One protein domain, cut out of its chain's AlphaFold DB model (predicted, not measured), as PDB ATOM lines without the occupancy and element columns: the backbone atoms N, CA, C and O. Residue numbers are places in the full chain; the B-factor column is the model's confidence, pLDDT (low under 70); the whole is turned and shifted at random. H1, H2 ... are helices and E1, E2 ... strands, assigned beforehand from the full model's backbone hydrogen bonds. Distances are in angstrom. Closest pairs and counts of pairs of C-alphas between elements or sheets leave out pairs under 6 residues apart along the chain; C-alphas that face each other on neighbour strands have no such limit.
ATOM      1  N   ILE A  28     187.112 193.212 116.999       80.12
ATOM      2  CA  ILE A  28     186.431 194.199 117.830       80.12
ATOM      3  C   ILE A  28     187.117 195.520 117.563       80.12
ATOM      4  O   ILE A  28     188.321 195.649 117.777       80.12
ATOM      5  N   LEU A  29     186.334 196.488 117.113       88.06
ATOM      6  CA  LEU A  29     186.738 197.879 117.084       88.06
ATOM      7  C   LEU A  29     186.209 198.518 118.358       88.06
ATOM      8  O   LEU A  29     185.022 198.400 118.650       88.06
ATOM      9  N   GLY A  30     187.081 199.162 119.117       91.88
ATOM     10  CA  GLY A  30     186.701 199.962 120.271       91.88
ATOM     11  C   GLY A  30     187.340 201.334 120.172       91.88
ATOM     12  O   GLY A  30     188.330 201.519 119.459       91.88
ATOM     13  N   SER A  31     186.780 202.310 120.880       94.56
ATOM     14  CA  SER A  31     187.413 203.618 120.969       94.56
ATOM     15  C   SER A  31     187.363 204.235 122.354       94.56
ATOM     16  O   SER A  31     186.514 203.924 123.189       94.56
ATOM     17  N   VAL A  32     188.338 205.102 122.598       95.00
ATOM     18  CA  VAL A  32     188.453 205.926 123.793       95.00
ATOM     19  C   VAL A  32     188.379 207.385 123.364       95.00
ATOM     20  O   VAL A  32     189.213 207.840 122.581       95.00
ATOM     21  N   HIS A  33     187.397 208.121 123.869       94.69
ATOM     22  CA  HIS A  33     187.197 209.539 123.587       94.69
ATOM     23  C   HIS A  33     187.561 210.378 124.809       94.69
ATOM     24  O   HIS A  33     187.206 210.028 125.936       94.69
ATOM     25  N   PHE A  34     188.233 211.505 124.585       91.50
ATOM     26  CA  PHE A  34     188.491 212.498 125.621       91.50
ATOM     27  C   PHE A  34     187.727 213.774 125.290       91.50
ATOM     28  O   PHE A  34     187.866 214.291 124.185       91.50
ATOM     29  N   ASP A  35     186.973 214.298 126.258       90.31
ATOM     30  CA  ASP A  35     186.163 215.515 126.085       90.31
ATOM     31  C   ASP A  35     187.011 216.737 125.677       90.31
ATOM     32  O   ASP A  35     186.500 217.711 125.125       90.31
ATOM     33  N   GLU A  36     188.322 216.687 125.931       85.56
ATOM     34  CA  GLU A  36     189.282 217.669 125.452       85.56
ATOM     35  C   GLU A  36     190.462 217.015 124.720       85.56
ATOM     36  O   GLU A  36     190.859 215.891 125.049       85.56
ATOM     37  N   PRO A  37     191.095 217.736 123.775       80.50
ATOM     38  CA  PRO A  37     192.281 217.253 123.088       80.50
ATOM     39  C   PRO A  37     193.389 216.898 124.082       80.50
ATOM     40  O   PRO A  37     193.908 217.754 124.798       80.50
ATOM     41  N   THR A  38     193.798 215.632 124.081       80.56
ATOM     42  CA  THR A  38     194.959 215.168 124.840       80.56
ATOM     43  C   THR A  38     196.031 214.610 123.911       80.56
ATOM     44  O   THR A  38     195.753 213.942 122.907       80.56
ATOM     45  N   ASN A  39     197.287 214.899 124.241       76.50
ATOM     46  CA  ASN A  39     198.445 214.265 123.612       76.50
ATOM     47  C   ASN A  39     198.823 212.952 124.299       76.50
ATOM     48  O   ASN A  39     199.616 212.190 123.748       76.50
ATOM     49  N   GLU A  40     198.235 212.670 125.459       78.88
ATOM     50  CA  GLU A  40     198.443 211.420 126.171       78.88
ATOM     51  C   GLU A  40     197.689 210.301 125.458       78.88
ATOM     52  O   GLU A  40     196.477 210.363 125.243       78.88
ATOM     53  N   LYS A  41     198.445 209.286 125.049       85.31
ATOM     54  CA  LYS A  41     197.906 208.091 124.419       85.31
ATOM     55  C   LYS A  41     197.481 207.117 125.522       85.31
ATOM     56  O   LYS A  41     198.338 206.767 126.335       85.31
ATOM     57  N   PRO A  42     196.231 206.623 125.528       88.81
ATOM     58  CA  PRO A  42     195.823 205.628 126.507       88.81
ATOM     59  C   PRO A  42     196.633 204.339 126.321       88.81
ATOM     60  O   PRO A  42     196.884 203.897 125.192       88.81
ATOM     61  N   LEU A  43     197.035 203.731 127.435       88.44
ATOM     62  CA  LEU A  43     197.674 202.418 127.442       88.44
ATOM     63  C   LEU A  43     196.593 201.347 127.565       88.44
ATOM     64  O   LEU A  43     195.901 201.267 128.578       88.44
ATOM     65  N   ILE A  44     196.460 200.533 126.521       89.88
ATOM     66  CA  ILE A  44     195.448 199.481 126.427       89.88
ATOM     67  C   ILE A  44     196.158 198.134 126.330       89.88
ATOM     68  O   ILE A  44     197.063 197.968 125.511       89.88
ATOM     69  N   TYR A  45     195.736 197.174 127.146       86.94
ATOM     70  CA  TYR A  45     196.246 195.810 127.177       86.94
ATOM     71  C   TYR A  45     195.133 194.814 126.889       86.94
ATOM     72  O   TYR A  45     194.000 194.984 127.330       86.94
ATOM     73  N   PHE A  46     195.475 193.734 126.203       84.94
ATOM     74  CA  PHE A  46     194.595 192.590 126.017       84.94
ATOM     75  C   PHE A  46     195.453 191.328 125.914       84.94
ATOM     76  O   PHE A  46     196.454 191.310 125.196       84.94
ATOM     77  N   GLU A  47     195.114 190.302 126.695       78.81
ATOM     78  CA  GLU A  47     195.842 189.019 126.740       78.81
ATOM     79  C   GLU A  47     197.367 189.157 126.935       78.81
ATOM     80  O   GLU A  47     198.170 188.419 126.374       78.81
ATOM     81  N   GLY A  48     197.782 190.134 127.739       70.31
ATOM     82  CA  GLY A  48     199.178 190.352 128.137       70.31
ATOM     83  C   GLY A  48     199.953 191.237 127.172       70.31
ATOM     84  O   GLY A  48     201.094 191.587 127.455       70.31
ATOM     85  N   ASN A  49     199.327 191.635 126.067       74.00
ATOM     86  CA  ASN A  49     199.950 192.430 125.024       74.00
ATOM     87  C   ASN A  49     199.423 193.861 125.056       74.00
ATOM     88  O   ASN A  49     198.224 194.088 125.227       74.00
ATOM     89  N   THR A  50     200.316 194.827 124.849       81.56
ATOM     90  CA  THR A  50     199.919 196.212 124.586       81.56
ATOM     91  C   THR A  50     199.286 196.292 123.202       81.56
ATOM     92  O   THR A  50     199.876 195.858 122.211       81.56
ATOM     93  N   ILE A  51     198.102 196.883 123.124       84.19
ATOM     94  CA  ILE A  51     197.350 197.024 121.885       84.19
ATOM     95  C   ILE A  51     197.727 198.326 121.197       84.19
ATOM     96  O   ILE A  51     197.895 199.382 121.816       84.19
ATOM     97  N   ARG A  52     197.888 198.258 119.874       88.50
ATOM     98  CA  ARG A  52     198.161 199.444 119.074       88.50
ATOM     99  C   ARG A  52     196.903 200.300 119.012       88.50
ATOM    100  O   ARG A  52     195.896 199.899 118.449       88.50
ATOM    101  N   VAL A  53     197.025 201.511 119.532       91.62
ATOM    102  CA  VAL A  53     195.977 202.532 119.459       91.62
ATOM    103  C   VAL A  53     196.311 203.555 118.372       91.62
ATOM    104  O   VAL A  53     197.467 203.996 118.276       91.62
ATOM    105  N   LEU A  54     195.316 203.922 117.565       92.19
ATOM    106  CA  LEU A  54     195.377 204.899 116.479       92.19
ATOM    107  C   LEU A  54     194.665 206.188 116.902       92.19
ATOM    108  O   LEU A  54     193.529 206.155 117.362       92.19
ATOM    109  N   LYS A  55     195.330 207.338 116.758       92.00
ATOM    110  CA  LYS A  55     194.744 208.642 117.099       92.00
ATOM    111  C   LYS A  55     193.951 209.182 115.911       92.00
ATOM    112  O   LYS A  55     194.533 209.461 114.866       92.00
ATOM    113  N   ASN A  56     192.657 209.402 116.099       88.81
ATOM    114  CA  ASN A  56     191.819 210.155 115.180       88.81
ATOM    115  C   ASN A  56     191.795 211.622 115.634       88.81
ATOM    116  O   ASN A  56     191.118 211.982 116.597       88.81
ATOM    117  N   GLN A  57     192.580 212.463 114.956       80.88
ATOM    118  CA  GLN A  57     192.746 213.873 115.324       80.88
ATOM    119  C   GLN A  57     191.456 214.687 115.160       80.88
ATOM    120  O   GLN A  57     191.229 215.614 115.929       80.88
ATOM    121  N   THR A  58     190.607 214.335 114.194       83.12
ATOM    122  CA  THR A  58     189.359 215.059 113.915       83.12
ATOM    123  C   THR A  58     188.309 214.806 114.991       83.12
ATOM    124  O   THR A  58     187.627 215.732 115.411       83.12
ATOM    125  N   ALA A  59     188.195 213.562 115.458       81.38
ATOM    126  CA  ALA A  59     187.172 213.148 116.418       81.38
ATOM    127  C   ALA A  59     187.674 213.080 117.874       81.38
ATOM    128  O   ALA A  59     186.956 212.563 118.729       81.38
ATOM    129  N   MET A  60     188.898 213.556 118.151       85.44
ATOM    130  CA  MET A  60     189.543 213.542 119.479       85.44
ATOM    131  C   MET A  60     189.451 212.184 120.191       85.44
ATOM    132  O   MET A  60     189.289 212.089 121.408       85.44
ATOM    133  N   LYS A  61     189.568 211.112 119.407       90.88
ATOM    134  CA  LYS A  61     189.410 209.740 119.880       90.88
ATOM    135  C   LYS A  61     190.598 208.871 119.509       90.88
ATOM    136  O   LYS A  61     191.378 209.168 118.601       90.88
ATOM    137  N   TYR A  62     190.708 207.785 120.240       93.56
ATOM    138  CA  TYR A  62     191.740 206.782 120.134       93.56
ATOM    139  C   TYR A  62     191.071 205.452 119.807       93.56
ATOM    140  O   TYR A  62     190.436 204.849 120.669       93.56
ATOM    141  N   ASP A  63     191.194 205.026 118.556       93.38
ATOM    142  CA  ASP A  63     190.592 203.800 118.045       93.38
ATOM    143  C   ASP A  63     191.583 202.636 118.232       93.38
ATOM    144  O   ASP A  63     192.798 202.803 118.078       93.38
ATOM    145  N   PHE A  64     191.086 201.454 118.580       93.12
ATOM    146  CA  PHE A  64     191.894 200.244 118.713       93.12
ATOM    147  C   PHE A  64     191.148 199.026 118.173       93.12
ATOM    148  O   PHE A  64     189.917 198.981 118.160       93.12
ATOM    149  N   GLU A  65     191.919 198.031 117.745       91.50
ATOM    150  CA  GLU A  65     191.400 196.811 117.132       91.50
ATOM    151  C   GLU A  65     191.900 195.594 117.906       91.50
ATOM    152  O   GLU A  65     193.082 195.507 118.252       91.50
ATOM    153  N   LEU A  66     191.002 194.649 118.173       86.38
ATOM    154  CA  LEU A  66     191.323 193.394 118.849       86.38
ATOM    155  C   LEU A  66     190.901 192.210 117.990       86.38
ATOM    156  O   LEU A  66     189.794 192.230 117.440       86.38
ATOM    157  N   PRO A  67     191.738 191.165 117.887       81.19
ATOM    158  CA  PRO A  67     191.340 189.955 117.196       81.19
ATOM    159  C   PRO A  67     190.174 189.320 117.954       81.19
ATOM    160  O   PRO A  67     190.232 189.131 119.170       81.19
ATOM    161  N   ARG A  68     189.109 188.976 117.231       82.69
ATOM    162  CA  ARG A  68     187.948 188.293 117.790       82.69
ATOM    163  C   ARG A  68     187.834 186.889 117.225       82.69
ATOM    164  O   ARG A  68     187.851 186.680 116.011       82.69
ATOM    165  N   HIS A  69     187.647 185.916 118.111       82.06
ATOM    166  CA  HIS A  69     187.195 184.603 117.681       82.06
ATOM    167  C   HIS A  69     185.692 184.660 117.382       82.06
ATOM    168  O   HIS A  69     184.945 185.269 118.145       82.06
ATOM    169  N   PRO A  70     185.204 184.012 116.309       79.75
ATOM    170  CA  PRO A  70     183.783 184.060 115.946       79.75
ATOM    171  C   PRO A  70     182.832 183.600 117.064       79.75
ATOM    172  O   PRO A  70     181.707 184.088 117.155       79.75
ATOM    173  N   ILE A  71     183.304 182.684 117.916       85.19
ATOM    174  CA  ILE A  71     182.552 182.098 119.035       85.19
ATOM    175  C   ILE A  71     182.484 183.062 120.231       85.19
ATOM    176  O   ILE A  71     181.525 183.019 121.001       85.19
ATOM    177  N   ASP A  72     183.459 183.962 120.365       87.62
ATOM    178  CA  ASP A  72     183.514 184.909 121.471       87.62
ATOM    179  C   ASP A  72     182.447 185.991 121.261       87.62
ATOM    180  O   ASP A  72     182.474 186.759 120.290       87.62
ATOM    181  N   LYS A  73     181.488 186.036 122.189       90.88
ATOM    182  CA  LYS A  73     180.423 187.048 122.245       90.88
ATOM    183  C   LYS A  73     180.529 187.960 123.458       90.88
ATOM    184  O   LYS A  73     179.815 188.950 123.515       90.88
ATOM    185  N   VAL A  74     181.382 187.628 124.424       93.94
ATOM    186  CA  VAL A  74     181.508 188.369 125.679       93.94
ATOM    187  C   VAL A  74     182.945 188.819 125.846       93.94
ATOM    188  O   VAL A  74     183.871 188.021 125.716       93.94
ATOM    189  N   TYR A  75     183.101 190.100 126.140       93.94
ATOM    190  CA  TYR A  75     184.369 190.732 126.458       93.94
ATOM    191  C   TYR A  75     184.193 191.585 127.698       93.94
ATOM    192  O   TYR A  75     183.090 192.026 128.010       93.94
ATOM    193  N   TYR A  76     185.290 191.845 128.389       95.44
ATOM    194  CA  TYR A  76     185.286 192.728 129.543       95.44
ATOM    195  C   TYR A  76     186.182 193.927 129.259       95.44
ATOM    196  O   TYR A  76     187.198 193.794 128.583       95.44
ATOM    197  N   VAL A  77     185.824 195.101 129.761       96.25
ATOM    198  CA  VAL A  77     186.657 196.302 129.744       96.25
ATOM    199  C   VAL A  77     186.867 196.731 131.179       96.25
ATOM    200  O   VAL A  77     185.923 197.042 131.897       96.25
ATOM    201  N   LEU A  78     188.122 196.746 131.590       95.25
ATOM    202  CA  LEU A  78     188.545 197.114 132.921       95.25
ATOM    203  C   LEU A  78     189.355 198.400 132.843       95.25
ATOM    204  O   LEU A  78     190.390 198.448 132.181       95.25
ATOM    205  N   VAL A  79     188.910 199.421 133.558       95.94
ATOM    206  CA  VAL A  79     189.638 200.679 133.698       95.94
ATOM    207  C   VAL A  79     190.189 200.756 135.106       95.94
ATOM    208  O   VAL A  79     189.446 200.602 136.075       95.94
ATOM    209  N   THR A  80     191.495 200.961 135.231       92.44
ATOM    210  CA  THR A  80     192.177 200.998 136.525       92.44
ATOM    211  C   THR A  80     193.463 201.814 136.437       92.44
ATOM    212  O   THR A  80     194.113 201.857 135.396       92.44
ATOM    213  N   GLU A  81     193.865 202.435 137.546       86.00
ATOM    214  CA  GLU A  81     195.196 203.051 137.682       86.00
ATOM    215  C   GLU A  81     196.275 202.029 138.025       86.00
ATOM    216  O   GLU A  81     197.468 202.272 137.845       86.00
ATOM    217  N   SER A  82     195.864 200.890 138.580       74.50
ATOM    218  CA  SER A  82     196.795 199.881 139.054       74.50
ATOM    219  C   SER A  82     197.224 198.995 137.902       74.50
ATOM    220  O   SER A  82     196.402 198.407 137.200       74.50
ATOM    221  N   LYS A  83     198.536 198.831 137.747       68.31
ATOM    222  CA  LYS A  83     199.054 197.786 136.873       68.31
ATOM    223  C   LYS A  83     198.594 196.417 137.382       68.31
ATOM    224  O   LYS A  83     198.767 196.144 138.572       68.31
ATOM    225  N   PRO A  84     198.068 195.542 136.511       59.97
ATOM    226  CA  PRO A  84     197.755 194.174 136.896       59.97
ATOM    227  C   PRO A  84     199.024 193.479 137.404       59.97
ATOM    228  O   PRO A  84     200.035 193.427 136.701       59.97
ATOM    229  N   ILE A  85     198.990 192.969 138.636       56.28
ATOM    230  CA  ILE A  85     200.146 192.307 139.251       56.28
ATOM    231  C   ILE A  85     200.118 190.827 138.851       56.28
ATOM    232  O   ILE A  85     199.132 190.148 139.154       56.28
ATOM    233  N   PRO A  86     201.157 190.295 138.180       54.50
ATOM    234  CA  PRO A  86     201.232 188.864 137.911       54.50
ATOM    235  C   PRO A  86     201.431 188.111 139.233       54.50
ATOM    236  O   PRO A  86     202.305 188.465 140.026       54.50
ATOM    237  N   VAL A  87     200.647 187.060 139.490       48.16
ATOM    238  CA  VAL A  87     200.859 186.202 140.674       48.16
ATOM    239  C   VAL A  87     202.197 185.464 140.541       48.16
ATOM    240  O   VAL A  87     202.628 185.113 139.440       48.16
ATOM    241  N   SER A  88     202.885 185.264 141.671       44.06
ATOM    242  CA  SER A  88     204.245 184.721 141.721       44.06
ATOM    243  C   SER A  88     204.381 183.377 140.990       44.06
ATOM    244  O   SER A  88     203.509 182.504 141.046       44.06
ATOM    245  N   LYS A  89     205.541 183.189 140.344       45.16
ATOM    246  CA  LYS A  89     205.892 181.982 139.576       45.16
ATOM    247  C   LYS A  89     205.882 180.689 140.400       45.16
ATOM    248  O   LYS A  89     205.848 179.619 139.814       45.16
ATOM    249  N   GLU A  90     205.940 180.758 141.727       50.09
ATOM    250  CA  GLU A  90     205.877 179.573 142.596       50.09
ATOM    251  C   GLU A  90     204.483 178.944 142.606       50.09
ATOM    252  O   GLU A  90     204.369 177.725 142.575       50.09
ATOM    253  N   THR A  91     203.443 179.767 142.490       48.16
ATOM    254  CA  THR A  91     202.050 179.333 142.294       48.16
ATOM    255  C   THR A  91     201.796 178.824 140.868       48.16
ATOM    256  O   THR A  91     200.876 178.056 140.630       48.16
ATOM    257  N   ALA A  92     202.630 179.244 139.914       43.66
ATOM    258  CA  ALA A  92     202.480 179.014 138.477       43.66
ATOM    259  C   ALA A  92     203.233 177.762 137.960       43.66
ATOM    260  O   ALA A  92     203.225 177.470 136.769       43.66
ATOM    261  N   LYS A  93     203.957 177.042 138.826       45.88
ATOM    262  CA  LYS A  93     204.826 175.914 138.438       45.88
ATOM    263  C   LYS A  93     204.103 174.570 138.281       45.88
ATOM    264  O   LYS A  93     204.730 173.636 137.792       45.88
ATOM    265  N   SER A  94     202.843 174.446 138.703       49.31
ATOM    266  CA  SER A  94     202.141 173.154 138.726       49.31
ATOM    267  C   SER A  94     201.506 172.749 137.393       49.31
ATOM    268  O   SER A  94     201.202 171.575 137.217       49.31
ATOM    269  N   GLU A  95     201.330 173.668 136.442       41.78
ATOM    270  CA  GLU A  95     200.677 173.389 135.159       41.78
ATOM    271  C   GLU A  95     201.427 174.106 134.024       41.78
ATOM    272  O   GLU A  95     201.998 175.177 134.219       41.78
ATOM    273  N   GLN A  96     201.494 173.507 132.834       43.41
ATOM    274  CA  GLN A  96     202.079 174.130 131.640       43.41
ATOM    275  C   GLN A  96     201.268 175.380 131.253       43.41
ATOM    276  O   GLN A  96     200.281 175.291 130.528       43.41
ATOM    277  N   ILE A  97     201.658 176.555 131.749       43.59
ATOM    278  CA  ILE A  97     200.901 177.793 131.531       43.59
ATOM    279  C   ILE A  97     201.189 178.369 130.145       43.59
ATOM    280  O   ILE A  97     202.290 178.843 129.859       43.59
ATOM    281  N   THR A  98     200.151 178.398 129.314       42.62
ATOM    282  CA  THR A  98     200.090 179.116 128.035       42.62
ATOM    283  C   THR A  98     199.575 180.554 128.169       42.62
ATOM    284  O   THR A  98     199.668 181.301 127.200       42.62
ATOM    285  N   ASN A  99     199.081 180.995 129.339       46.72
ATOM    286  CA  ASN A  99     198.629 182.380 129.515       46.72
ATOM    287  C   ASN A  99     198.741 182.886 130.971       46.72
ATOM    288  O   ASN A  99     198.007 182.455 131.856       46.72
ATOM    289  N   THR A 100     199.649 183.833 131.235       52.59
ATOM    290  CA  THR A 100     199.835 184.478 132.553       52.59
ATOM    291  C   THR A 100     198.660 185.373 132.972       52.59
ATOM    292  O   THR A 100     198.621 185.824 134.115       52.59
ATOM    293  N   PHE A 101     197.692 185.605 132.077       53.81
ATOM    294  CA  PHE A 101     196.540 186.478 132.316       53.81
ATOM    295  C   PHE A 101     195.535 185.929 133.334       53.81
ATOM    296  O   PHE A 101     194.966 186.706 134.096       53.81
ATOM    297  N   ALA A 102     195.393 184.599 133.425       54.31
ATOM    298  CA  ALA A 102     194.501 183.927 134.383       54.31
ATOM    299  C   ALA A 102     194.833 184.242 135.856       54.31
ATOM    300  O   ALA A 102     194.052 183.950 136.764       54.31
ATOM    301  N   TYR A 103     195.999 184.844 136.086       60.09
ATOM    302  CA  TYR A 103     196.532 185.167 137.392       60.09
ATOM    303  C   TYR A 103     196.538 186.664 137.692       60.09
ATOM    304  O   TYR A 103     196.994 187.048 138.765       60.09
ATOM    305  N   PHE A 104     196.057 187.532 136.801       69.81
ATOM    306  CA  PHE A 104     196.014 188.952 137.124       69.81
ATOM    307  C   PHE A 104     194.909 189.265 138.135       69.81
ATOM    308  O   PHE A 104     193.760 188.828 138.014       69.81
ATOM    309  N   LYS A 105     195.283 190.047 139.149       78.06
ATOM    310  CA  LYS A 105     194.371 190.552 140.171       78.06
ATOM    311  C   LYS A 105     194.514 192.057 140.311       78.06
ATOM    312  O   LYS A 105     195.620 192.590 140.197       78.06
ATOM    313  N   ILE A 106     193.400 192.712 140.607       80.81
ATOM    314  CA  ILE A 106     193.394 194.071 141.141       80.81
ATOM    315  C   ILE A 106     193.316 193.978 142.662       80.81
ATOM    316  O   ILE A 106     192.573 193.165 143.215       80.81
ATOM    317  N   HIS A 107     194.115 194.797 143.341       80.12
ATOM    318  CA  HIS A 107     194.024 194.927 144.787       80.12
ATOM    319  C   HIS A 107     192.656 195.509 145.164       80.12
ATOM    320  O   HIS A 107     192.218 196.475 144.553       80.12
ATOM    321  N   GLN A 108     191.987 194.964 146.180       78.19
ATOM    322  CA  GLN A 108     190.611 195.361 146.529       78.19
ATOM    323  C   GLN A 108     190.460 196.855 146.852       78.19
ATOM    324  O   GLN A 108     189.391 197.420 146.659       78.19
ATOM    325  N   SER A 109     191.525 197.502 147.334       83.81
ATOM    326  CA  SER A 109     191.526 198.942 147.626       83.81
ATOM    327  C   SER A 109     191.833 199.829 146.416       83.81
ATOM    328  O   SER A 109     191.810 201.051 146.545       83.81
ATOM    329  N   SER A 110     192.219 199.249 145.278       86.62
ATOM    330  CA  SER A 110     192.543 200.019 144.083       86.62
ATOM    331  C   SER A 110     191.257 200.439 143.376       86.62
ATOM    332  O   SER A 110     190.401 199.586 143.136       86.62
ATOM    333  N   PRO A 111     191.120 201.715 142.980       91.69
ATOM    334  CA  PRO A 111     189.965 202.150 142.213       91.69
ATOM    335  C   PRO A 111     189.935 201.434 140.856       91.69
ATOM    336  O   PRO A 111     190.958 201.297 140.170       91.69
ATOM    337  N   TYR A 112     188.747 200.981 140.464       94.50
ATOM    338  CA  TYR A 112     188.499 200.378 139.162       94.50
ATOM    339  C   TYR A 112     187.055 200.617 138.710       94.50
ATOM    340  O   TYR A 112     186.182 200.901 139.528       94.50
ATOM    341  N   LYS A 113     186.810 200.461 137.408       97.00
ATOM    342  CA  LYS A 113     185.477 200.199 136.851       97.00
ATOM    343  C   LYS A 113     185.561 199.051 135.860       97.00
ATOM    344  O   LYS A 113     186.481 199.022 135.039       97.00
ATOM    345  N   LEU A 114     184.631 198.107 135.956       96.75
ATOM    346  CA  LEU A 114     184.546 196.949 135.077       96.75
ATOM    347  C   LEU A 114     183.247 197.023 134.276       96.75
ATOM    348  O   LEU A 114     182.175 197.258 134.819       96.75
ATOM    349  N   TYR A 115     183.360 196.788 132.979       97.75
ATOM    350  CA  TYR A 115     182.238 196.724 132.061       97.75
ATOM    351  C   TYR A 115     182.260 195.396 131.327       97.75
ATOM    352  O   TYR A 115     183.317 194.928 130.908       97.75
ATOM    353  N   LYS A 116     181.090 194.811 131.125       96.81
ATOM    354  CA  LYS A 116     180.874 193.651 130.279       96.81
ATOM    355  C   LYS A 116     180.261 194.095 128.964       96.81
ATOM    356  O   LYS A 116     179.250 194.790 128.938       96.81
ATOM    357  N   LEU A 117     180.886 193.669 127.877       94.88
ATOM    358  CA  LEU A 117     180.443 193.872 126.511       94.88
ATOM    359  C   LEU A 117     179.876 192.551 126.007       94.88
ATOM    360  O   LEU A 117     180.613 191.571 125.885       94.88
ATOM    361  N   THR A 118     178.586 192.528 125.690       94.62
ATOM    362  CA  THR A 118     177.913 191.352 125.129       94.62
ATOM    363  C   THR A 118     177.483 191.651 123.704       94.62
ATOM    364  O   THR A 118     176.756 192.608 123.456       94.62
ATOM    365  N   LEU A 119     177.932 190.843 122.746       91.56
ATOM    366  CA  LEU A 119     177.475 190.941 121.371       91.56
ATOM    367  C   LEU A 119     176.092 190.313 121.247       91.56
ATOM    368  O   LEU A 119     175.944 189.088 121.307       91.56
ATOM    369  N   GLN A 120     175.113 191.161 120.995       91.56
ATOM    370  CA  GLN A 120     173.749 190.783 120.690       91.56
ATOM    371  C   GLN A 120     173.528 190.754 119.179       91.56
ATOM    372  O   GLN A 120     174.318 191.272 118.382       91.56
ATOM    373  N   SER A 121     172.479 190.056 118.760       89.88
ATOM    374  CA  SER A 121     172.079 189.972 117.357       89.88
ATOM    375  C   SER A 121     170.569 190.074 117.276       89.88
ATOM    376  O   SER A 121     169.859 189.290 117.903       89.88
ATOM    377  N   GLU A 122     170.096 191.053 116.521       89.25
ATOM    378  CA  GLU A 122     168.679 191.310 116.315       89.25
ATOM    379  C   GLU A 122     168.342 191.179 114.837       89.25
ATOM    380  O   GLU A 122     169.129 191.536 113.958       89.25
ATOM    381  N   PHE A 123     167.150 190.659 114.561       90.69
ATOM    382  CA  PHE A 123     166.637 190.561 113.206       90.69
ATOM    383  C   PHE A 123     165.569 191.617 112.987       90.69
ATOM    384  O   PHE A 123     164.607 191.693 113.751       90.69
ATOM    385  N   PHE A 124     165.691 192.363 111.899       88.06
ATOM    386  CA  PHE A 124     164.680 193.319 111.474       88.06
ATOM    387  C   PHE A 124     164.271 193.046 110.027       88.06
ATOM    388  O   PHE A 124     164.990 192.406 109.257       88.06
ATOM    389  N   ILE A 125     163.072 193.495 109.670       92.38
ATOM    390  CA  ILE A 125     162.574 193.421 108.300       92.38
ATOM    391  C   ILE A 125     162.849 194.778 107.664       92.38
ATOM    392  O   ILE A 125     162.326 195.797 108.115       92.38
ATOM    393  N   ASN A 126     163.702 194.802 106.643       90.19
ATOM    394  CA  ASN A 126     164.022 196.032 105.933       90.19
ATOM    395  C   ASN A 126     162.816 196.508 105.078       90.19
ATOM    396  O   ASN A 126     161.865 195.750 104.857       90.19
ATOM    397  N   PRO A 127     162.837 197.737 104.525       93.06
ATOM    398  CA  PRO A 127     161.759 198.229 103.654       93.06
ATOM    399  C   PRO A 127     161.493 197.358 102.413       93.06
ATOM    400  O   PRO A 127     160.400 197.395 101.856       93.06
ATOM    401  N   ALA A 128     162.469 196.545 101.995       94.06
ATOM    402  CA  ALA A 128     162.349 195.580 100.904       94.06
ATOM    403  C   ALA A 128     161.789 194.210 101.349       94.06
ATOM    404  O   ALA A 128     161.891 193.244 100.593       94.06
ATOM    405  N   GLN A 129     161.219 194.111 102.558       92.25
ATOM    406  CA  GLN A 129     160.656 192.885 103.145       92.25
ATOM    407  C   GLN A 129     161.670 191.738 103.303       92.25
ATOM    408  O   GLN A 129     161.299 190.567 103.390       92.25
ATOM    409  N   LYS A 130     162.969 192.053 103.356       92.62
ATOM    410  CA  LYS A 130     164.031 191.078 103.623       92.62
ATOM    411  C   LYS A 130     164.407 191.114 105.096       92.62
ATOM    412  O   LYS A 130     164.565 192.183 105.681       92.62
ATOM    413  N   LYS A 131     164.570 189.923 105.672       92.44
ATOM    414  CA  LYS A 131     165.102 189.746 107.022       92.44
ATOM    415  C   LYS A 131     166.603 190.023 106.997       92.44
ATOM    416  O   LYS A 131     167.340 189.320 106.310       92.44
ATOM    417  N   GLU A 132     167.029 191.026 107.746       87.81
ATOM    418  CA  GLU A 132     168.430 191.392 107.926       87.81
ATOM    419  C   GLU A 132     168.819 191.222 109.396       87.81
ATOM    420  O   GLU A 132     168.003 191.428 110.297       87.81
ATOM    421  N   GLU A 133     170.055 190.786 109.630       87.75
ATOM    422  CA  GLU A 133     170.634 190.617 110.963       87.75
ATOM    423  C   GLU A 133     171.552 191.800 111.264       87.75
ATOM    424  O   GLU A 133     172.439 192.123 110.471       87.75
ATOM    425  N   ILE A 134     171.345 192.441 112.410       86.06
ATOM    426  CA  ILE A 134     172.230 193.480 112.934       86.06
ATOM    427  C   ILE A 134     172.918 192.933 114.168       86.06
ATOM    428  O   ILE A 134     172.282 192.374 115.059       86.06
ATOM    429  N   HIS A 135     174.223 193.165 114.243       85.94
ATOM    430  CA  HIS A 135     175.000 192.921 115.444       85.94
ATOM    431  C   HIS A 135     175.296 194.238 116.161       85.94
ATOM    432  O   HIS A 135     175.717 195.222 115.539       85.94
ATOM    433  N   TYR A 136     175.119 194.233 117.476       88.69
ATOM    434  CA  TYR A 136     175.453 195.354 118.344       88.69
ATOM    435  C   TYR A 136     176.034 194.855 119.666       88.69
ATOM    436  O   TYR A 136     175.871 193.700 120.050       88.69
ATOM    437  N   TRP A 137     176.780 195.727 120.327       91.12
ATOM    438  CA  TRP A 137     177.401 195.498 121.618       91.12
ATOM    439  C   TRP A 137     176.569 196.163 122.696       91.12
ATOM    440  O   TRP A 137     176.449 197.383 122.722       91.12
ATOM    441  N   GLU A 138     176.059 195.359 123.608       93.50
ATOM    442  CA  GLU A 138     175.457 195.811 124.849       93.50
ATOM    443  C   GLU A 138     176.548 195.988 125.908       93.50
ATOM    444  O   GLU A 138     177.411 195.119 126.060       93.50
ATOM    445  N   VAL A 139     176.521 197.112 126.625       95.31
ATOM    446  CA  VAL A 139     177.490 197.437 127.678       95.31
ATOM    447  C   VAL A 139     176.787 197.459 129.030       95.31
ATOM    448  O   VAL A 139     175.829 198.203 129.220       95.31
ATOM    449  N   GLN A 140     177.307 196.693 129.983       97.12
ATOM    450  CA  GLN A 140     176.807 196.631 131.353       97.12
ATOM    451  C   GLN A 140     177.955 196.858 132.340       97.12
ATOM    452  O   GLN A 140     179.014 196.259 132.191       97.12
ATOM    453  N   GLU A 141     177.767 197.711 133.349       97.00
ATOM    454  CA  GLU A 141     178.729 197.835 134.455       97.00
ATOM    455  C   GLU A 141     178.608 196.612 135.380       97.00
ATOM    456  O   GLU A 141     177.502 196.202 135.736       97.00
ATOM    457  N   GLU A 142     179.742 196.010 135.737       96.50
ATOM    458  CA  GLU A 142     179.826 194.864 136.645       96.50
ATOM    459  C   GLU A 142     180.844 195.142 137.758       96.50
ATOM    460  O   GLU A 142     181.734 195.983 137.631       96.50
ATOM    461  N   GLU A 143     180.738 194.400 138.855       94.75
ATOM    462  CA  GLU A 143     181.745 194.398 139.915       94.75
ATOM    463  C   GLU A 143     182.711 193.226 139.716       94.75
ATOM    464  O   GLU A 143     182.330 192.148 139.250       94.75
ATOM    465  N   LEU A 144     183.979 193.409 140.091       90.56
ATOM    466  CA  LEU A 144     184.904 192.280 140.154       90.56
ATOM    467  C   LEU A 144     184.457 191.312 141.250       90.56
ATOM    468  O   LEU A 144     183.978 191.712 142.312       90.56
ATOM    469  N   ALA A 145     184.709 190.021 141.036       87.94
ATOM    470  CA  ALA A 145     184.556 189.032 142.095       87.94
ATOM    471  C   ALA A 145     185.373 189.442 143.334       87.94
ATOM    472  O   ALA A 145     186.463 190.003 143.203       87.94
ATOM    473  N   GLN A 146     184.911 189.074 144.535       85.06
ATOM    474  CA  GLN A 146     185.576 189.411 145.808       85.06
ATOM    475  C   GLN A 146     187.063 189.021 145.845       85.06
ATOM    476  O   GLN A 146     187.864 189.636 146.544       85.06
ATOM    477  N   THR A 147     187.471 188.026 145.056       83.38
ATOM    478  CA  THR A 147     188.869 187.606 144.918       83.38
ATOM    479  C   THR A 147     189.766 188.624 144.197       83.38
ATOM    480  O   THR A 147     190.969 188.379 144.081       83.38
ATOM    481  N   GLY A 148     189.199 189.703 143.642       81.50
ATOM    482  CA  GLY A 148     189.880 190.691 142.798       81.50
ATOM    483  C   GLY A 148     190.348 190.125 141.456       81.50
ATOM    484  O   GLY A 148     191.215 190.711 140.808       81.50
ATOM    485  N   ARG A 149     189.838 188.949 141.061       84.50
ATOM    486  CA  ARG A 149     190.270 188.243 139.849       84.50
ATOM    487  C   ARG A 149     189.680 188.937 138.630       84.50
ATOM    488  O   ARG A 149     188.468 189.119 138.560       84.50
ATOM    489  N   ILE A 150     190.540 189.264 137.673       88.12
ATOM    490  CA  ILE A 150     190.129 189.841 136.397       88.12
ATOM    491  C   ILE A 150     189.518 188.721 135.530       88.12
ATOM    492  O   ILE A 150     190.130 187.652 135.437       88.12
ATOM    493  N   PRO A 151     188.332 188.920 134.921       90.12
ATOM    494  CA  PRO A 151     187.748 187.950 134.000       90.12
ATOM    495  C   PRO A 151     188.660 187.647 132.805       90.12
ATOM    496  O   PRO A 151     189.494 188.465 132.399       90.12
ATOM    497  N   ASP A 152     188.473 186.484 132.191       85.19
ATOM    498  CA  ASP A 152     189.122 186.187 130.914       85.19
ATOM    499  C   ASP A 152     188.611 187.142 129.816       85.19
ATOM    500  O   ASP A 152     187.539 187.734 129.938       85.19
ATOM    501  N   LYS A 153     189.384 187.324 128.735       88.00
ATOM    502  CA  LYS A 153     189.053 188.249 127.626       88.00
ATOM    503  C   LYS A 153     188.794 189.697 128.086       88.00
ATOM    504  O   LYS A 153     187.973 190.411 127.507       88.00
ATOM    505  N   THR A 154     189.536 190.145 129.102       91.94
ATOM    506  CA  THR A 154     189.491 191.531 129.582       91.94
ATOM    507  C   THR A 154     190.452 192.440 128.815       91.94
ATOM    508  O   THR A 154     191.653 192.182 128.727       91.94
ATOM    509  N   ILE A 155     189.911 193.543 128.313       92.94
ATOM    510  CA  ILE A 155     190.605 194.710 127.779       92.94
ATOM    511  C   ILE A 155     190.908 195.627 128.961       92.94
ATOM    512  O   ILE A 155     189.994 196.135 129.602       92.94
ATOM    513  N   ILE A 156     192.180 195.838 129.272       92.31
ATOM    514  CA  ILE A 156     192.598 196.661 130.408       92.31
ATOM    515  C   ILE A 156     193.062 198.015 129.890       92.31
ATOM    516  O   ILE A 156     194.013 198.088 129.118       92.31
ATOM    517  N   ILE A 157     192.416 199.087 130.328       93.56
ATOM    518  CA  ILE A 157     192.767 200.467 129.994       93.56
ATOM    519  C   ILE A 157     193.377 201.093 131.249       93.56
ATOM    520  O   ILE A 157     192.694 201.238 132.266       93.56
ATOM    521  N   LEU A 158     194.661 201.456 131.190       90.38
ATOM    522  CA  LEU A 158     195.312 202.158 132.296       90.38
ATOM    523  C   LEU A 158     194.926 203.632 132.255       90.38
ATOM    524  O   LEU A 158     195.456 204.391 131.445       90.38
ATOM    525  N   GLN A 159     193.971 204.000 133.106       92.00
ATOM    526  CA  GLN A 159     193.445 205.353 133.250       92.00
ATOM    527  C   GLN A 159     192.746 205.496 134.608       92.00
ATOM    528  O   GLN A 159     192.328 204.505 135.206       92.00
ATOM    529  N   VAL A 160     192.573 206.734 135.083       92.81
ATOM    530  CA  VAL A 160     191.804 207.024 136.304       92.81
ATOM    531  C   VAL A 160     190.316 206.698 136.096       92.81
ATOM    532  O   VAL A 160     189.672 207.357 135.275       92.81
ATOM    533  N   PRO A 161     189.727 205.741 136.841       94.69
ATOM    534  CA  PRO A 161     188.332 205.330 136.639       94.69
ATOM    535  C   PRO A 161     187.320 206.459 136.882       94.69
ATOM    536  O   PRO A 161     186.290 206.532 136.213       94.69
ATOM    537  N   ASP A 162     187.642 207.398 137.775       93.94
ATOM    538  CA  ASP A 162     186.809 208.570 138.090       93.94
ATOM    539  C   ASP A 162     186.640 209.532 136.903       93.94
ATOM    540  O   ASP A 162     185.783 210.422 136.922       93.94
ATOM    541  N   MET A 163     187.488 209.405 135.880       93.94
ATOM    542  CA  MET A 163     187.387 210.208 134.667       93.94
ATOM    543  C   MET A 163     186.302 209.711 133.716       93.94
ATOM    544  O   MET A 163     185.905 210.476 132.841       93.94
ATOM    545  N   ILE A 164     185.826 208.473 133.863       96.31
ATOM    546  CA  ILE A 164     184.820 207.904 132.964       96.31
ATOM    547  C   ILE A 164     183.510 208.667 133.137       96.31
ATOM    548  O   ILE A 164     182.938 208.688 134.228       96.31
ATOM    549  N   THR A 165     183.031 209.274 132.056       95.81
ATOM    550  CA  THR A 165     181.738 209.969 132.028       95.81
ATOM    551  C   THR A 165     180.626 209.033 131.592       95.81
ATOM    552  O   THR A 165     179.557 209.037 132.194       95.81
ATOM    553  N   ARG A 166     180.879 208.215 130.566       95.75
ATOM    554  CA  ARG A 166     179.945 207.208 130.054       95.75
ATOM    555  C   ARG A 166     180.655 206.175 129.185       95.75
ATOM    556  O   ARG A 166     181.742 206.430 128.667       95.75
ATOM    557  N   PHE A 167     180.001 205.038 128.986       96.19
ATOM    558  CA  PHE A 167     180.392 204.036 128.003       96.19
ATOM    559  C   PHE A 167     179.215 203.816 127.056       96.19
ATOM    560  O   PHE A 167     178.175 203.290 127.446       96.19
ATOM    561  N   GLU A 168     179.363 204.274 125.817       94.88
ATOM    562  CA  GLU A 168     178.349 204.089 124.790       94.88
ATOM    563  C   GLU A 168     178.451 202.690 124.180       94.88
ATOM    564  O   GLU A 168     179.525 202.228 123.777       94.88
ATOM    565  N   SER A 169     177.293 202.036 124.109       90.00
ATOM    566  CA  SER A 169     177.101 200.807 123.345       90.00
ATOM    567  C   SER A 169     177.402 201.061 121.866       90.00
ATOM    568  O   SER A 169     177.088 202.122 121.328       90.00
ATOM    569  N   GLY A 170     178.035 200.093 121.210       82.62
ATOM    570  CA  GLY A 170     178.299 200.137 119.770       82.62
ATOM    571  C   GLY A 170     177.356 199.216 119.010       82.62
ATOM    572  O   GLY A 170     176.709 198.367 119.604       82.62
ATOM    573  N   GLY A 171     177.299 199.322 117.692       66.38
ATOM    574  CA  GLY A 171     176.468 198.467 116.848       66.38
ATOM    575  C   GLY A 171     176.125 199.146 115.536       66.38
ATOM    576  O   GLY A 171     175.783 200.327 115.533       66.38
ATOM    577  N   SER A 172     176.198 198.390 114.435       61.84
ATOM    578  CA  SER A 172     176.353 198.845 113.036       61.84
ATOM    579  C   SER A 172     177.792 199.226 112.641       61.84
ATOM    580  O   SER A 172     178.608 199.579 113.486       61.84
ATOM    581  N   LEU A 173     178.109 199.171 111.336       59.81
ATOM    582  CA  LEU A 173     179.422 199.542 110.762       59.81
ATOM    583  C   LEU A 173     179.890 200.966 111.126       59.81
ATOM    584  O   LEU A 173     181.058 201.290 110.922       59.81
ATOM    585  N   LEU A 174     178.988 201.817 111.621       67.44
ATOM    586  CA  LEU A 174     179.239 203.234 111.872       67.44
ATOM    587  C   LEU A 174     179.554 203.541 113.341       67.44
ATOM    588  O   LEU A 174     180.316 204.469 113.606       67.44
ATOM    589  N   ASN A 175     179.020 202.756 114.283       79.25
ATOM    590  CA  ASN A 175     179.125 203.043 115.712       79.25
ATOM    591  C   ASN A 175     179.848 201.903 116.430       79.25
ATOM    592  O   ASN A 175     179.355 200.781 116.508       79.25
ATOM    593  N   ILE A 176     181.020 202.203 116.979       89.12
ATOM    594  CA  ILE A 176     181.834 201.258 117.748       89.12
ATOM    595  C   ILE A 176     181.675 201.536 119.248       89.12
ATOM    596  O   ILE A 176     181.453 202.693 119.615       89.12
ATOM    597  N   PRO A 177     181.794 200.520 120.125       92.81
ATOM    598  CA  PRO A 177     181.789 200.730 121.568       92.81
ATOM    599  C   PRO A 177     182.811 201.796 121.955       92.81
ATOM    600  O   PRO A 177     183.994 201.681 121.616       92.81
ATOM    601  N   THR A 178     182.347 202.846 122.630       95.31
ATOM    602  CA  THR A 178     183.165 204.033 122.892       95.31
ATOM    603  C   THR A 178     183.109 204.429 124.356       95.31
ATOM    604  O   THR A 178     182.045 204.706 124.907       95.31
ATOM    605  N   LEU A 179     184.280 204.469 124.984       96.69
ATOM    606  CA  LEU A 179     184.447 204.888 126.366       96.69
ATOM    607  C   LEU A 179     184.848 206.365 126.416       96.69
ATOM    608  O   LEU A 179     185.845 206.756 125.808       96.69
ATOM    609  N   TYR A 180     184.088 207.175 127.149       96.12
ATOM    610  CA  TYR A 180     184.288 208.619 127.240       96.12
ATOM    611  C   TYR A 180     184.941 209.002 128.562       96.12
ATOM    612  O   TYR A 180     184.515 208.571 129.637       96.12
ATOM    613  N   PHE A 181     185.948 209.863 128.472       94.75
ATOM    614  CA  PHE A 181     186.672 210.406 129.606       94.75
ATOM    615  C   PHE A 181     186.577 211.928 129.635       94.75
ATOM    616  O   PHE A 181     186.842 212.602 128.638       94.75
ATOM    617  N   LYS A 182     186.292 212.476 130.818       92.94
ATOM    618  CA  LYS A 182     186.385 213.917 131.063       92.94
ATOM    619  C   LYS A 182     187.833 214.392 131.060       92.94
ATOM    620  O   LYS A 182     188.764 213.609 131.258       92.94
ATOM    621  N   LYS A 183     188.018 215.705 130.933       85.44
ATOM    622  CA  LYS A 183     189.322 216.350 131.122       85.44
ATOM    623  C   LYS A 183     189.910 215.996 132.501       85.44
ATOM    624  O   LYS A 183     189.206 216.119 133.509       85.44
ATOM    625  N   PRO A 184     191.198 215.623 132.589       81.62
ATOM    626  CA  PRO A 184     191.841 215.435 133.881       81.62
ATOM    627  C   PRO A 184     191.945 216.777 134.625       81.62
ATOM    628  O   PRO A 184     192.467 217.762 134.088       81.62
ATOM    629  N   SER A 185     191.466 216.814 135.872       83.56
ATOM    630  CA  SER A 185     191.776 217.898 136.815       83.56
ATOM    631  C   SER A 185     193.271 217.892 137.160       83.56
ATOM    632  O   SER A 185     193.975 216.929 136.856       83.56
ATOM    633  N   ALA A 186     193.777 218.957 137.792       80.94
ATOM    634  CA  ALA A 186     195.185 219.034 138.199       80.94
ATOM    635  C   ALA A 186     195.613 217.813 139.040       80.94
ATOM    636  O   ALA A 186     196.584 217.146 138.694       80.94
ATOM    637  N   ASP A 187     194.808 217.433 140.034       81.38
ATOM    638  CA  ASP A 187     195.080 216.273 140.896       81.38
ATOM    639  C   ASP A 187     195.105 214.946 140.119       81.38
ATOM    640  O   ASP A 187     195.892 214.041 140.401       81.38
ATOM    641  N   ILE A 188     194.241 214.820 139.107       81.00
ATOM    642  CA  ILE A 188     194.193 213.641 138.241       81.00
ATOM    643  C   ILE A 188     195.425 213.590 137.336       81.00
ATOM    644  O   ILE A 188     195.949 212.503 137.109       81.00
ATOM    645  N   LYS A 189     195.930 214.730 136.850       79.12
ATOM    646  CA  LYS A 189     197.169 214.760 136.056       79.12
ATOM    647  C   LYS A 189     198.349 214.217 136.852       79.12
ATOM    648  O   LYS A 189     199.095 213.402 136.325       79.12
ATOM    649  N   ASP A 190     198.470 214.578 138.125       79.31
ATOM    650  CA  ASP A 190     199.535 214.049 138.981       79.31
ATOM    651  C   ASP A 190     199.408 212.533 139.189       79.31
ATOM    652  O   ASP A 190     200.411 211.813 139.166       79.31
ATOM    653  N   ARG A 191     198.176 212.022 139.344       80.19
ATOM    654  CA  ARG A 191     197.897 210.574 139.394       80.19
ATOM    655  C   ARG A 191     198.283 209.882 138.087       80.19
ATOM    656  O   ARG A 191     198.957 208.856 138.130       80.19
ATOM    657  N   LEU A 192     197.929 210.463 136.940       77.75
ATOM    658  CA  LEU A 192     198.279 209.941 135.618       77.75
ATOM    659  C   LEU A 192     199.790 209.924 135.400       77.75
ATOM    660  O   LEU A 192     200.330 208.904 134.990       77.75
ATOM    661  N   VAL A 193     200.499 211.003 135.737       76.50
ATOM    662  CA  VAL A 193     201.965 211.058 135.644       76.50
ATOM    663  C   VAL A 193     202.593 209.973 136.516       76.50
ATOM    664  O   VAL A 193     203.434 209.219 136.031       76.50
ATOM    665  N   LYS A 194     202.155 209.823 137.772       77.38
ATOM    666  CA  LYS A 194     202.626 208.736 138.647       77.38
ATOM    667  C   LYS A 194     202.343 207.365 138.045       77.38
ATOM    668  O   LYS A 194     203.231 206.520 138.050       77.38
ATOM    669  N   MET A 195     201.152 207.156 137.491       74.88
ATOM    670  CA  MET A 195     200.772 205.917 136.816       74.88
ATOM    671  C   MET A 195     201.701 205.627 135.628       74.88
ATOM    672  O   MET A 195     202.296 204.550 135.582       74.88
ATOM    673  N   TYR A 196     201.902 206.587 134.720       70.56
ATOM    674  CA  TYR A 196     202.774 206.444 133.551       70.56
ATOM    675  C   TYR A 196     204.251 206.253 133.927       70.56
ATOM    676  O   TYR A 196     204.934 205.446 133.306       70.56
ATOM    677  N   LEU A 197     204.747 206.927 134.968       68.69
ATOM    678  CA  LEU A 197     206.116 206.742 135.470       68.69
ATOM    679  C   LEU A 197     206.294 205.399 136.184       68.69
ATOM    680  O   LEU A 197     207.321 204.741 136.041       68.69
ATOM    681  N   SER A 198     205.275 204.966 136.927       63.31
ATOM    682  CA  SER A 198     205.227 203.644 137.556       63.31
ATOM    683  C   SER A 198     204.998 202.531 136.548       63.31
ATOM    684  O   SER A 198     204.931 201.367 136.943       63.31
ATOM    685  N   ALA A 199     204.853 202.867 135.262       57.09
ATOM    686  CA  ALA A 199     204.680 201.900 134.221       57.09
ATOM    687  C   ALA A 199     206.035 201.466 133.639       57.09
ATOM    688  O   ALA A 199     206.420 201.995 132.603       57.09
ATOM    689  N   PRO A 200     206.754 200.472 134.218       52.03
ATOM    690  CA  PRO A 200     207.975 199.985 133.593       52.03
ATOM    691  C   PRO A 200     207.671 199.490 132.179       52.03
ATOM    692  O   PRO A 200     206.617 198.880 131.942       52.03
ATOM    693  N   ASP A 201     208.603 199.781 131.274       46.25
ATOM    694  CA  ASP A 201     208.584 199.400 129.869       46.25
ATOM    695  C   ASP A 201     208.489 197.870 129.770       46.25
ATOM    696  O   ASP A 201     209.452 197.144 130.029       46.25
ATOM    697  N   MET A 202     207.290 197.351 129.479       45.00
ATOM    698  CA  MET A 202     207.044 195.905 129.410       45.00
ATOM    699  C   MET A 202     207.757 195.233 128.233       45.00
ATOM    700  O   MET A 202     207.869 194.006 128.239       45.00
ATOM    701  N   ASN A 203     208.344 196.001 127.306       43.19
ATOM    702  CA  ASN A 203     209.322 195.458 126.359       43.19
ATOM    703  C   ASN A 203     210.527 194.817 127.074       43.19
ATOM    704  O   ASN A 203     211.186 193.948 126.513       43.19
ATOM    705  N   THR A 204     210.776 195.177 128.336       41.66
ATOM    706  CA  THR A 204     211.869 194.634 129.154       41.66
ATOM    707  C   THR A 204     211.493 193.340 129.891       41.66
ATOM    708  O   THR A 204     212.375 192.601 130.319       41.66
ATOM    709  N   LEU A 205     210.199 193.023 130.053       42.69
ATOM    710  CA  LEU A 205     209.756 191.896 130.894       42.69
ATOM    711  C   LEU A 205     209.444 190.604 130.124       42.69
ATOM    712  O   LEU A 205     209.320 189.548 130.749       42.69
ATOM    713  N   HIS A 206     209.382 190.649 128.788       43.44
ATOM    714  CA  HIS A 206     209.022 189.487 127.967       43.44
ATOM    715  C   HIS A 206     209.850 189.301 126.690       43.44
ATOM    716  O   HIS A 206     209.360 188.688 125.745       43.44
ATOM    717  N   ILE A 207     211.123 189.710 126.648       38.88
ATOM    718  CA  ILE A 207     212.037 188.993 125.746       38.88
ATOM    719  C   ILE A 207     212.316 187.658 126.445       38.88
ATOM    720  O   ILE A 207     212.960 187.662 127.500       38.88
ATOM    721  N   PRO A 208     211.825 186.503 125.951       42.59
ATOM    722  CA  PRO A 208     212.296 185.234 126.466       42.59
ATOM    723  C   PRO A 208     213.799 185.201 126.207       42.59
ATOM    724  O   PRO A 208     214.233 185.051 125.066       42.59
ATOM    725  N   ILE A 209     214.598 185.371 127.263       45.44
ATOM    726  CA  ILE A 209     216.034 185.122 127.206       45.44
ATOM    727  C   ILE A 209     216.151 183.684 126.713       45.44
ATOM    728  O   ILE A 209     215.826 182.747 127.450       45.44
ATOM    729  N   LYS A 210     216.539 183.502 125.446       44.84
ATOM    730  CA  LYS A 210     216.824 182.180 124.892       44.84
ATOM    731  C   LYS A 210     218.003 181.646 125.690       44.84
ATOM    732  O   LYS A 210     219.153 181.983 125.421       44.84
ATOM    733  N   LYS A 211     217.703 180.851 126.715       45.81
ATOM    734  CA  LYS A 211     218.702 180.096 127.459       45.81
ATOM    735  C   LYS A 211     219.216 179.029 126.514       45.81
ATOM    736  O   LYS A 211     218.488 178.103 126.162       45.81
ATOM    737  N   ILE A 212     220.449 179.197 126.063       51.03
ATOM    738  CA  ILE A 212     221.132 178.167 125.297       51.03
ATOM    739  C   ILE A 212     221.811 177.281 126.334       51.03
ATOM    740  O   ILE A 212     222.682 177.734 127.079       51.03
ATOM    741  N   PHE A 213     221.362 176.033 126.414       49.50
ATOM    742  CA  PHE A 213     221.991 175.018 127.244       49.50
ATOM    743  C   PHE A 213     223.005 174.284 126.379       49.50
ATOM    744  O   PHE A 213     222.628 173.495 125.514       49.50
ATOM    745  N   VAL A 214     224.288 174.557 126.597       57.31
ATOM    746  CA  VAL A 214     225.361 173.781 125.973       57.31
ATOM    747  C   VAL A 214     225.808 172.745 126.994       57.31
ATOM    748  O   VAL A 214     226.275 173.087 128.083       57.31
ATOM    749  N   LYS A 215     225.596 171.470 126.667       43.19
ATOM    750  CA  LYS A 215     226.014 170.347 127.502       43.19
ATOM    751  C   LYS A 215     227.389 169.891 127.027       43.19
ATOM    752  O   LYS A 215     227.499 169.319 125.949       43.19
ATOM    753  N   ASP A 216     228.412 170.149 127.831       56.16
ATOM    754  CA  ASP A 216     229.709 169.483 127.700       56.16
ATOM    755  C   ASP A 216     229.761 168.324 128.704       56.16
ATOM    756  O   ASP A 216     229.050 168.340 129.708       56.16
ATOM    757  N   LYS A 217     230.554 167.291 128.419       66.00
ATOM    758  CA  LYS A 217     230.457 165.915 128.941       66.00
ATOM    759  C   LYS A 217     230.164 165.783 130.446       66.00
ATOM    760  O   LYS A 217     229.459 164.850 130.808       66.00
ATOM    761  N   ASN A 218     230.604 166.722 131.292       64.38
ATOM    762  CA  ASN A 218     230.325 166.740 132.738       64.38
ATOM    763  C   ASN A 218     229.731 168.062 133.281       64.38
ATOM    764  O   ASN A 218     229.629 168.220 134.498       64.38
ATOM    765  N   LYS A 219     229.369 169.038 132.435       39.84
ATOM    766  CA  LYS A 219     228.870 170.358 132.871       39.84
ATOM    767  C   LYS A 219     227.781 170.894 131.940       39.84
ATOM    768  O   LYS A 219     227.902 170.854 130.718       39.84
ATOM    769  N   VAL A 220     226.727 171.453 132.529       45.44
ATOM    770  CA  VAL A 220     225.726 172.241 131.800       45.44
ATOM    771  C   VAL A 220     226.113 173.708 131.928       45.44
ATOM    772  O   VAL A 220     226.081 174.257 133.028       45.44
ATOM    773  N   ILE A 221     226.488 174.334 130.816       49.88
ATOM    774  CA  ILE A 221     226.740 175.774 130.763       49.88
ATOM    775  C   ILE A 221     225.446 176.446 130.309       49.88
ATOM    776  O   ILE A 221     224.895 176.119 129.255       49.88
ATOM    777  N   VAL A 222     224.953 177.379 131.125       41.88
ATOM    778  CA  VAL A 222     223.787 178.205 130.804       41.88
ATOM    779  C   VAL A 222     224.294 179.568 130.360       41.88
ATOM    780  O   VAL A 222     224.819 180.324 131.172       41.88
ATOM    781  N   ALA A 223     224.131 179.880 129.076       45.66
ATOM    782  CA  ALA A 223     224.402 181.213 128.554       45.66
ATOM    783  C   ALA A 223     223.082 181.940 128.275       45.66
ATOM    784  O   ALA A 223     222.159 181.388 127.666       45.66
ATOM    785  N   CYS A 224     223.006 183.190 128.723       40.34
ATOM    786  CA  CYS A 224     221.910 184.098 128.423       40.34
ATOM    787  C   CYS A 224     222.335 184.981 127.248       40.34
ATOM    788  O   CYS A 224     223.308 185.721 127.367       40.34
ATOM    789  N   LYS A 225     221.627 184.894 126.118       42.88
ATOM    790  CA  LYS A 225     221.821 185.814 124.993       42.88
ATOM    791  C   LYS A 225     220.839 186.977 125.150       42.88
ATOM    792  O   LYS A 225     219.632 186.736 125.107       42.88
TER     793      LYS A 225
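Overview. This is residues 28 to 225 of the 226 residues of an uncharacterized protein of bacterium (UniProt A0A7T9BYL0). Two strongly twisted five-stranded sheets sit partly face to face as a loose sandwich with crossed strands; one is curled like part of a barrel, and its long hairpin of E6 and E7 reaches beyond the overlap. At the opposite end of the long axis a separate hairpin, E11 and E12, lies far from the sandwich on a tail that follows H2, while residues 93 to 98 of another link stick out. The printed part has 198 residues with two named helices and twelve named strands, in the order E1 E2 E3 E4 E5 H1 E6 E7 E8 E9 E10 H2 E11 E12, and is mostly strand. The sheets E2 E8 E5 E6 E7 and E3 E4 E1 E10 E9 are mixed, E11 and E12 antiparallel. The whole is loose, radius of gyration of the C-alphas 20.7 A, and spans 81 by 48 by 36 A.

Arrangement. Begin with the hairpin of E6, residues 112 to 125, and E7, 131 to 142, where N 118 and O 138 are 2.9 A apart. E5, 74 to 80, is antiparallel to E6, with N 77 to O 115 at 2.8 A. E8, 154 to 158, is parallel to E5, N 155 to O 76 at 2.7 A, and antiparallel to E2, 43 to 46, N 45 to O 156 at 2.8 A. Facing this sheet, look for E1, 28 to 34, parallel to E10, 178 to 181, N 33 to O 179 at 2.8 A. E9, 164 to 168, forms a hairpin with E10, N 180 to O 166 at 2.9 A. E4, 61 to 67, is antiparallel to E1, N 32 to O 62 at 2.9 A, and forms a hairpin with E3, 53 to 56, N 54 to O 63 at 2.8 A. Between the sheets, the closest C-alphas of E7 and E9, Val 139 and Phe 167, are 7.2 A apart. H2, 186 to 197, has every O i to N i+4 pair within hydrogen-bond range; it only grazes the curled sheet. H1, 100 to 103, too short for such a pair, is on neither five-stranded sheet. E11, 210 to 216, and E12, 219 to 225, form a hairpin, N 214 to O 221 at 3.1 A; both are apart from E1 to E10.

Along the chain. Find C-alpha 28 at (186.431, 194.199, 117.830), where E1 begins its 20.0 A. E6 runs 40.9 A to C-alpha 125 at (162.574, 193.421, 108.300), and E7 runs 33.5 A. E12 ends at C-alpha 225, (221.821, 185.814, 124.993).

Size, cuts and confidence. The farthest C-alphas, Pro 127 and Asn 218, are 80.9 A apart. The printed part has no cut; its long links are E5 to H1, E7 to E8 and H2 to E11. Expect pLDDT under 70 in residues 83 to 104, 171 to 174 and 197 to 225.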